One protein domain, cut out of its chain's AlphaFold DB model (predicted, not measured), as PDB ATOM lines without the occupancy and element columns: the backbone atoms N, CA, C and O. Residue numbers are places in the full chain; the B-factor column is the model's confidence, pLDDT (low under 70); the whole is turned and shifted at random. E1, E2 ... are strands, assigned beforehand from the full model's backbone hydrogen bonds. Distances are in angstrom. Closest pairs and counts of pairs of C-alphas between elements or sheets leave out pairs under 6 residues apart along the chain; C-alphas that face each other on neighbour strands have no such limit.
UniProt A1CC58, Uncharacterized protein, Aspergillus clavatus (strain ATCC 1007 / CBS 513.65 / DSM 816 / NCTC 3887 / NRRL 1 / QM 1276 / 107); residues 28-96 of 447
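Overview. This is residues 28 to 96 of the 447 residues of an uncharacterized protein of Aspergillus clavatus (strain ATCC 1007 / CBS 513.65 / DSM 816 / NCTC 3887 / NRRL 1 / QM 1276 / 107) (UniProt A1CC58). One strongly twisted sheet makes the whole: hairpin E3-E4 lies beside the first part of E1, and E1 runs on into a long hairpin with E2, whose tip, residues 41 to 46, sticks out. Short E5 pairs with the end of E2. There are 69 printed residues with five named strands, E1 to E5, and no named helix: all strand, order E3 E4 E1 E2 E5, mixed. It is loose, radius of gyration of the C-alphas 15.5 A, spans 51 by 31 by 18 A.

Along the chain. Find C-alpha 28 at (198.968, 183.831, 162.818), where E1, residues 28 to 41, begins its 41.6 A. E2, residues 46 to 57, 31.7 A, bends by 61 degrees at residue 54. Next come E3, residues 67 to 73, E4, residues 81 to 89, 26.2 A, and E5, residues 93 to 95, ending at C-alpha 95, (200.545, 195.732, 144.926).

Arrangement. Look for these N and O pairs within hydrogen-bond range: hairpin E1-E2, antiparallel, N 36 and O 51, 2.9 A; E4 and E1, parallel, N 31 and O 84, 2.8 A; hairpin E3-E4, antiparallel, N 69 and O 85, 2.9 A; E2 and E5, antiparallel, N 56 and O 94, 2.8 A. Edge strands E3 and E5 are apart.

Size, cuts and confidence. The farthest C-alphas, Ala 43 and Ala 80, are 51.5 A apart. The printed part has no cut and no long link. Residues 59 and 72 to 80 have pLDDT under 70.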
ATOM      1  N   ILE A  28     199.665 182.584 163.139       73.75
ATOM      2  CA  ILE A  28     198.968 183.831 162.818       73.75
ATOM      3  C   ILE A  28     199.648 184.463 161.606       73.75
ATOM      4  O   ILE A  28     200.787 184.916 161.691       73.75
ATOM      5  N   ALA A  29     198.937 184.504 160.482       75.38
ATOM      6  CA  ALA A  29     199.361 185.220 159.286       75.38
ATOM      7  C   ALA A  29     198.542 186.504 159.135       75.38
ATOM      8  O   ALA A  29     197.314 186.458 159.198       75.38
ATOM      9  N   THR A  30     199.197 187.631 158.869       80.44
ATOM     10  CA  THR A  30     198.506 188.886 158.550       80.44
ATOM     11  C   THR A  30     198.657 189.184 157.064       80.44
ATOM     12  O   THR A  30     199.775 189.337 156.579       80.44
ATOM     13  N   LYS A  31     197.538 189.283 156.342       81.38
ATOM     14  CA  LYS A  31     197.483 189.730 154.945       81.38
ATOM     15  C   LYS A  31     196.915 191.141 154.887       81.38
ATOM     16  O   LYS A  31     195.890 191.424 155.510       81.38
ATOM     17  N   LEU A  32     197.579 192.023 154.152       85.38
ATOM     18  CA  LEU A  32     197.155 193.411 153.995       85.38
ATOM     19  C   LEU A  32     196.534 193.575 152.609       85.38
ATOM     20  O   LEU A  32     197.081 193.093 151.621       85.38
ATOM     21  N   TYR A  33     195.396 194.251 152.545       87.31
ATOM     22  CA  TYR A  33     194.675 194.543 151.313       87.31
ATOM     23  C   TYR A  33     194.419 196.041 151.214       87.31
ATOM     24  O   TYR A  33     194.280 196.709 152.239       87.31
ATOM     25  N   GLU A  34     194.278 196.564 150.002       87.69
ATOM     26  CA  GLU A  34     193.670 197.877 149.778       87.69
ATOM     27  C   GLU A  34     192.425 197.763 148.900       87.69
ATOM     28  O   GLU A  34     192.341 196.888 148.033       87.69
ATOM     29  N   ALA A  35     191.461 198.653 149.140       84.56
ATOM     30  CA  ALA A  35     190.321 198.862 148.258       84.56
ATOM     31  C   ALA A  35     190.561 200.101 147.384       84.56
ATOM     32  O   ALA A  35     190.776 201.199 147.907       84.56
ATOM     33  N   SER A  36     190.481 199.936 146.065       81.62
ATOM     34  CA  SER A  36     190.434 201.029 145.095       81.62
ATOM     35  C   SER A  36     189.055 201.091 144.442       81.62
ATOM     36  O   SER A  36     188.548 200.104 143.914       81.62
ATOM     37  N   GLU A  37     188.428 202.266 144.477       84.25
ATOM     38  CA  GLU A  37     187.165 202.516 143.780       84.25
ATOM     39  C   GLU A  37     187.434 203.210 142.443       84.25
ATOM     40  O   GLU A  37     188.052 204.279 142.388       84.25
ATOM     41  N   HIS A  38     186.945 202.616 141.357       81.75
ATOM     42  CA  HIS A  38     186.993 203.183 140.015       81.75
ATOM     43  C   HIS A  38     185.575 203.451 139.508       81.75
ATOM     44  O   HIS A  38     184.778 202.541 139.293       81.75
ATOM     45  N   THR A  39     185.247 204.731 139.309       84.88
ATOM     46  CA  THR A  39     183.953 205.152 138.759       84.88
ATOM     47  C   THR A  39     184.046 205.345 137.250       84.88
ATOM     48  O   THR A  39     184.589 206.343 136.768       84.88
ATOM     49  N   TYR A  40     183.452 204.426 136.498       83.12
ATOM     50  CA  TYR A  40     183.278 204.526 135.055       83.12
ATOM     51  C   TYR A  40     182.009 205.322 134.736       83.12
ATOM     52  O   TYR A  40     180.916 205.021 135.220       83.12
ATOM     53  N   ARG A  41     182.144 206.358 133.902       83.62
ATOM     54  CA  ARG A  41     181.010 207.129 133.373       83.62
ATOM     55  C   ARG A  41     180.763 206.741 131.923       83.62
ATOM     56  O   ARG A  41     181.526 207.125 131.039       83.62
ATOM     57  N   TYR A  42     179.684 206.010 131.693       80.31
ATOM     58  CA  TYR A  42     179.142 205.734 130.370       80.31
ATOM     59  C   TYR A  42     178.131 206.821 129.979       80.31
ATOM     60  O   TYR A  42     177.714 207.637 130.800       80.31
ATOM     61  N   ALA A  43     177.713 206.846 128.712       78.81
ATOM     62  CA  ALA A  43     176.842 207.902 128.180       78.81
ATOM     63  C   ALA A  43     175.446 207.982 128.841       78.81
ATOM     64  O   ALA A  43     174.773 209.003 128.721       78.81
ATOM     65  N   TYR A  44     175.010 206.914 129.517       77.50
ATOM     66  CA  TYR A  44     173.697 206.788 130.160       77.50
ATOM     67  C   TYR A  44     173.747 206.101 131.539       77.50
ATOM     68  O   TYR A  44     172.705 205.911 132.160       77.50
ATOM     69  N   GLU A  45     174.934 205.738 132.033       80.31
ATOM     70  CA  GLU A  45     175.109 204.994 133.285       80.31
ATOM     71  C   GLU A  45     176.408 205.415 133.987       80.31
ATOM     72  O   GLU A  45     177.389 205.786 133.343       80.31
ATOM     73  N   THR A  46     176.420 205.382 135.318       85.19
ATOM     74  CA  THR A  46     177.637 205.540 136.122       85.19
ATOM     75  C   THR A  46     177.818 204.285 136.957       85.19
ATOM     76  O   THR A  46     177.012 204.017 137.846       85.19
ATOM     77  N   THR A  47     178.869 203.529 136.663       84.56
ATOM     78  CA  THR A  47     179.192 202.263 137.321       84.56
ATOM     79  C   THR A  47     180.402 202.492 138.218       84.56
ATOM     80  O   THR A  47     181.434 202.963 137.744       84.56
ATOM     81  N   THR A  48     180.294 202.178 139.508       85.69
ATOM     82  CA  THR A  48     181.441 202.195 140.428       85.69
ATOM     83  C   THR A  48     181.865 200.761 140.698       85.69
ATOM     84  O   THR A  48     181.070 199.965 141.192       85.69
ATOM     85  N   GLU A  49     183.109 200.442 140.358       84.25
ATOM     86  CA  GLU A  49     183.744 199.156 140.621       84.25
ATOM     87  C   GLU A  49     184.690 199.303 141.819       84.25
ATOM     88  O   GLU A  49     185.523 200.208 141.847       84.25
ATOM     89  N   THR A  50     184.549 198.429 142.816       83.81
ATOM     90  CA  THR A  50     185.441 198.376 143.984       83.81
ATOM     91  C   THR A  50     186.368 197.176 143.836       83.81
ATOM     92  O   THR A  50     185.949 196.033 144.028       83.81
ATOM     93  N   THR A  51     187.632 197.433 143.521       81.75
ATOM     94  CA  THR A  51     188.667 196.405 143.393       81.75
ATOM     95  C   THR A  51     189.400 196.250 144.720       81.75
ATOM     96  O   THR A  51     189.793 197.236 145.339       81.75
ATOM     97  N   ILE A  52     189.595 195.008 145.167       85.88
ATOM     98  CA  ILE A  52     190.364 194.677 146.374       85.88
ATOM     99  C   ILE A  52     191.620 193.922 145.939       85.88
ATOM    100  O   ILE A  52     191.509 192.880 145.289       85.88
ATOM    101  N   GLN A  53     192.802 194.418 146.308       84.75
ATOM    102  CA  GLN A  53     194.086 193.786 145.978       84.75
ATOM    103  C   GLN A  53     194.980 193.614 147.207       84.75
ATOM    104  O   GLN A  53     194.911 194.405 148.145       84.75
ATOM    105  N   GLU A  54     195.796 192.558 147.221       83.12
ATOM    106  CA  GLU A  54     196.776 192.304 148.285       83.12
ATOM    107  C   GLU A  54     197.978 193.249 148.124       83.12
ATOM    108  O   GLU A  54     198.444 193.469 147.003       83.12
ATOM    109  N   ILE A  55     198.471 193.818 149.227       83.88
ATOM    110  CA  ILE A  55     199.528 194.839 149.228       83.88
ATOM    111  C   ILE A  55     200.692 194.504 150.163       83.88
ATOM    112  O   ILE A  55     200.521 193.943 151.246       83.88
ATOM    113  N   THR A  56     201.879 194.956 149.770       82.56
ATOM    114  CA  THR A  56     203.061 195.046 150.630       82.56
ATOM    115  C   THR A  56     203.115 196.452 151.243       82.56
ATOM    116  O   THR A  56     203.054 197.438 150.499       82.56
ATOM    117  N   PRO A  57     203.239 196.596 152.578       76.31
ATOM    118  CA  PRO A  57     203.221 197.902 153.233       76.31
ATOM    119  C   PRO A  57     204.459 198.717 152.842       76.31
ATOM    120  O   PRO A  57     205.590 198.276 153.035       76.31
ATOM    121  N   THR A  58     204.252 199.911 152.280       71.69
ATOM    122  CA  THR A  58     205.346 200.779 151.789       71.69
ATOM    123  C   THR A  58     205.691 201.910 152.764       71.69
ATOM    124  O   THR A  58     206.711 202.577 152.603       71.69
ATOM    125  N   ALA A  59     204.873 202.118 153.800       64.88
ATOM    126  CA  ALA A  59     205.064 203.152 154.811       64.88
ATOM    127  C   ALA A  59     204.904 202.595 156.233       64.88
ATOM    128  O   ALA A  59     204.069 201.729 156.495       64.88
ATOM    129  N   ALA A  60     205.683 203.139 157.168       75.19
ATOM    130  CA  ALA A  60     205.519 202.927 158.599       75.19
ATOM    131  C   ALA A  60     205.444 204.305 159.292       75.19
ATOM    132  O   ALA A  60     206.401 205.073 159.172       75.19
ATOM    133  N   PRO A  61     204.356 204.639 160.013       75.12
ATOM    134  CA  PRO A  61     203.146 203.838 160.229       75.12
ATOM    135  C   PRO A  61     202.235 203.756 158.990       75.12
ATOM    136  O   PRO A  61     202.190 204.672 158.173       75.12
ATOM    137  N   MET A  62     201.477 202.661 158.891       81.75
ATOM    138  CA  MET A  62     200.395 202.495 157.912       81.75
ATOM    139  C   MET A  62     199.204 203.424 158.232       81.75
ATOM    140  O   MET A  62     199.018 203.786 159.400       81.75
ATOM    141  N   PRO A  63     198.372 203.799 157.237       83.12
ATOM    142  CA  PRO A  63     197.126 204.530 157.479       83.12
ATOM    143  C   PRO A  63     196.137 203.709 158.324       83.12
ATOM    144  O   PRO A  63     196.301 202.506 158.506       83.12
ATOM    145  N   ALA A  64     195.079 204.343 158.834       85.50
ATOM    146  CA  ALA A  64     194.037 203.631 159.575       85.50
ATOM    147  C   ALA A  64     193.342 202.578 158.689       85.50
ATOM    148  O   ALA A  64     192.957 202.866 157.554       85.50
ATOM    149  N   ALA A  65     193.171 201.363 159.216       86.69
ATOM    150  CA  ALA A  65     192.456 200.293 158.529       86.69
ATOM    151  C   ALA A  65     190.954 200.612 158.414       86.69
ATOM    152  O   ALA A  65     190.331 201.061 159.376       86.69
ATOM    153  N   LEU A  66     190.377 200.340 157.244       86.69
ATOM    154  CA  LEU A  66     188.941 200.430 156.971       86.69
ATOM    155  C   LEU A  66     188.169 199.268 157.606       86.69
ATOM    156  O   LEU A  66     187.035 199.440 158.046       86.69
ATOM    157  N   SER A  67     188.769 198.077 157.616       88.00
ATOM    158  CA  SER A  67     188.170 196.864 158.173       88.00
ATOM    159  C   SER A  67     189.244 195.841 158.533       88.00
ATOM    160  O   SER A  67     190.316 195.819 157.928       88.00
ATOM    161  N   THR A  68     188.929 194.963 159.482       87.75
ATOM    162  CA  THR A  68     189.748 193.800 159.826       87.75
ATOM    163  C   THR A  68     188.846 192.578 159.914       87.75
ATOM    164  O   THR A  68     187.896 192.562 160.697       87.75
ATOM    165  N   ALA A  69     189.152 191.550 159.127       82.56
ATOM    166  CA  ALA A  69     188.469 190.264 159.149       82.56
ATOM    167  C   ALA A  69     189.443 189.177 159.612       82.56
ATOM    168  O   ALA A  69     190.598 189.153 159.195       82.56
ATOM    169  N   THR A  70     188.976 188.250 160.442       79.88
ATOM    170  CA  THR A  70     189.782 187.116 160.905       79.88
ATOM    171  C   THR A  70     189.092 185.831 160.489       79.88
ATOM    172  O   THR A  70     187.914 185.645 160.793       79.88
ATOM    173  N   PHE A  71     189.819 184.939 159.820       73.19
ATOM    174  CA  PHE A  71     189.318 183.614 159.474       73.19
ATOM    175  C   PHE A  71     190.333 182.534 159.848       73.19
ATOM    176  O   PHE A  71     191.537 182.674 159.637       73.19
ATOM    177  N   VAL A  72     189.834 181.443 160.420       67.94
ATOM    178  CA  VAL A  72     190.611 180.220 160.633       67.94
ATOM    179  C   VAL A  72     190.561 179.427 159.331       67.94
ATOM    180  O   VAL A  72     189.492 179.310 158.728       67.94
ATOM    181  N   THR A  73     191.705 178.941 158.846       61.22
ATOM    182  CA  THR A  73     191.802 178.343 157.507       61.22
ATOM    183  C   THR A  73     192.392 176.939 157.504       61.22
ATOM    184  O   THR A  73     193.280 176.624 158.288       61.22
ATOM    185  N   SER A  74     191.984 176.174 156.485       53.88
ATOM    186  CA  SER A  74     192.541 174.893 156.027       53.88
ATOM    187  C   SER A  74     192.084 173.604 156.740       53.88
ATOM    188  O   SER A  74     192.585 173.271 157.811       53.88
ATOM    189  N   PRO A  75     191.321 172.729 156.046       50.50
ATOM    190  CA  PRO A  75     191.181 171.317 156.430       50.50
ATOM    191  C   PRO A  75     192.523 170.568 156.487       50.50
ATOM    192  O   PRO A  75     192.657 169.578 157.197       50.50
ATOM    193  N   ARG A  76     193.531 171.042 155.739       48.69
ATOM    194  CA  ARG A  76     194.848 170.403 155.579       48.69
ATOM    195  C   ARG A  76     195.830 170.727 156.713       48.69
ATOM    196  O   ARG A  76     196.825 170.026 156.855       48.69
ATOM    197  N   TYR A  77     195.544 171.758 157.512       53.62
ATOM    198  CA  TYR A  77     196.312 172.125 158.714       53.62
ATOM    199  C   TYR A  77     195.465 172.079 160.003       53.62
ATOM    200  O   TYR A  77     196.014 172.192 161.099       53.62
ATOM    201  N   GLY A  78     194.151 171.856 159.884       56.62
ATOM    202  CA  GLY A  78     193.181 171.975 160.973       56.62
ATOM    203  C   GLY A  78     192.949 173.433 161.376       56.62
ATOM    204  O   GLY A  78     193.457 174.351 160.735       56.62
ATOM    205  N   ASP A  79     192.263 173.652 162.501       61.22
ATOM    206  CA  ASP A  79     191.961 174.986 163.064       61.22
ATOM    207  C   ASP A  79     193.200 175.744 163.606       61.22
ATOM    208  O   ASP A  79     193.112 176.619 164.465       61.22
ATOM    209  N   ALA A  80     194.388 175.374 163.134       65.06
ATOM    210  CA  ALA A  80     195.691 175.736 163.674       65.06
ATOM    211  C   ALA A  80     196.330 176.956 162.986       65.06
ATOM    212  O   ALA A  80     197.364 177.448 163.446       65.06
ATOM    213  N   VAL A  81     195.720 177.447 161.900       71.88
ATOM    214  CA  VAL A  81     196.172 178.632 161.161       71.88
ATOM    215  C   VAL A  81     195.084 179.697 161.157       71.88
ATOM    216  O   VAL A  81     194.000 179.508 160.603       71.88
ATOM    217  N   THR A  82     195.391 180.839 161.764       77.00
ATOM    218  CA  THR A  82     194.534 182.026 161.791       77.00
ATOM    219  C   THR A  82     195.076 183.049 160.803       77.00
ATOM    220  O   THR A  82     196.222 183.481 160.917       77.00
ATOM    221  N   VAL A  83     194.254 183.462 159.844       77.19
ATOM    222  CA  VAL A  83     194.600 184.515 158.891       77.19
ATOM    223  C   VAL A  83     193.809 185.773 159.237       77.19
ATOM    224  O   VAL A  83     192.577 185.778 159.233       77.19
ATOM    225  N   VAL A  84     194.532 186.847 159.541       83.00
ATOM    226  CA  VAL A  84     193.987 188.187 159.764       83.00
ATOM    227  C   VAL A  84     194.131 188.969 158.462       83.00
ATOM    228  O   VAL A  84     195.242 189.191 157.988       83.00
ATOM    229  N   GLN A  85     193.018 189.383 157.871       86.50
ATOM    230  CA  GLN A  85     192.989 190.288 156.726       86.50
ATOM    231  C   GLN A  85     192.722 191.703 157.218       86.50
ATOM    232  O   GLN A  85     191.713 191.946 157.880       86.50
ATOM    233  N   VAL A  86     193.604 192.639 156.877       86.62
ATOM    234  CA  VAL A  86     193.438 194.062 157.189       86.62
ATOM    235  C   VAL A  86     193.239 194.816 155.883       86.62
ATOM    236  O   VAL A  86     194.103 194.763 155.009       86.62
ATOM    237  N   LEU A  87     192.103 195.496 155.743       88.00
ATOM    238  CA  LEU A  87     191.767 196.305 154.576       88.00
ATOM    239  C   LEU A  87     192.096 197.774 154.851       88.00
ATOM    240  O   LEU A  87     191.618 198.343 155.830       88.00
ATOM    241  N   TYR A  88     192.860 198.394 153.963       89.38
ATOM    242  CA  TYR A  88     193.261 199.798 154.005       89.38
ATOM    243  C   TYR A  88     192.627 200.605 152.857       89.38
ATOM    244  O   TYR A  88     192.154 200.016 151.878       89.38
ATOM    245  N   PRO A  89     192.600 201.949 152.950       85.88
ATOM    246  CA  PRO A  89     192.289 202.794 151.799       85.88
ATOM    247  C   PRO A  89     193.367 202.676 150.709       85.88
ATOM    248  O   PRO A  89     194.496 202.271 150.984       85.88
ATOM    249  N   SER A  90     193.016 203.063 149.483       83.94
ATOM    250  CA  SER A  90     193.926 203.071 148.334       83.94
ATOM    251  C   SER A  90     195.195 203.898 148.569       83.94
ATOM    252  O   SER A  90     195.156 204.994 149.136       83.94
ATOM    253  N   GLY A  91     196.333 203.380 148.099       80.44
ATOM    254  CA  GLY A  91     197.648 204.003 148.269       80.44
ATOM    255  C   GLY A  91     198.321 203.675 149.605       80.44
ATOM    256  O   GLY A  91     199.290 204.337 149.977       80.44
ATOM    257  N   ALA A  92     197.829 202.670 150.336       80.81
ATOM    258  CA  ALA A  92     198.438 202.220 151.589       80.81
ATOM    259  C   ALA A  92     199.688 201.347 151.372       80.81
ATOM    260  O   ALA A  92     200.521 201.222 152.273       80.81
ATOM    261  N   GLY A  93     199.847 200.752 150.189       81.62
ATOM    262  CA  GLY A  93     201.024 199.960 149.849       81.62
ATOM    263  C   GLY A  93     201.232 199.813 148.348       81.62
ATOM    264  O   GLY A  93     200.488 200.358 147.537       81.62
ATOM    265  N   ALA A  94     202.259 199.056 147.983       82.50
ATOM    266  CA  ALA A  94     202.463 198.590 146.621       82.50
ATOM    267  C   ALA A  94     201.727 197.259 146.437       82.50
ATOM    268  O   ALA A  94     201.700 196.443 147.360       82.50
ATOM    269  N   ALA A  95     201.165 197.015 145.250       78.44
ATOM    270  CA  ALA A  95     200.545 195.732 144.926       78.44
ATOM    271  C   ALA A  95     201.534 194.580 145.176       78.44
ATOM    272  O   ALA A  95     202.683 194.629 144.727       78.44
ATOM    273  N   ALA A  96     201.095 193.554 145.904       72.69
ATOM    274  CA  ALA A  96     201.934 192.411 146.227       72.69
ATOM    275  C   ALA A  96     202.289 191.645 144.942       72.69
ATOM    276  O   ALA A  96     201.413 191.123 144.248       72.69
TER     277      ALA A  96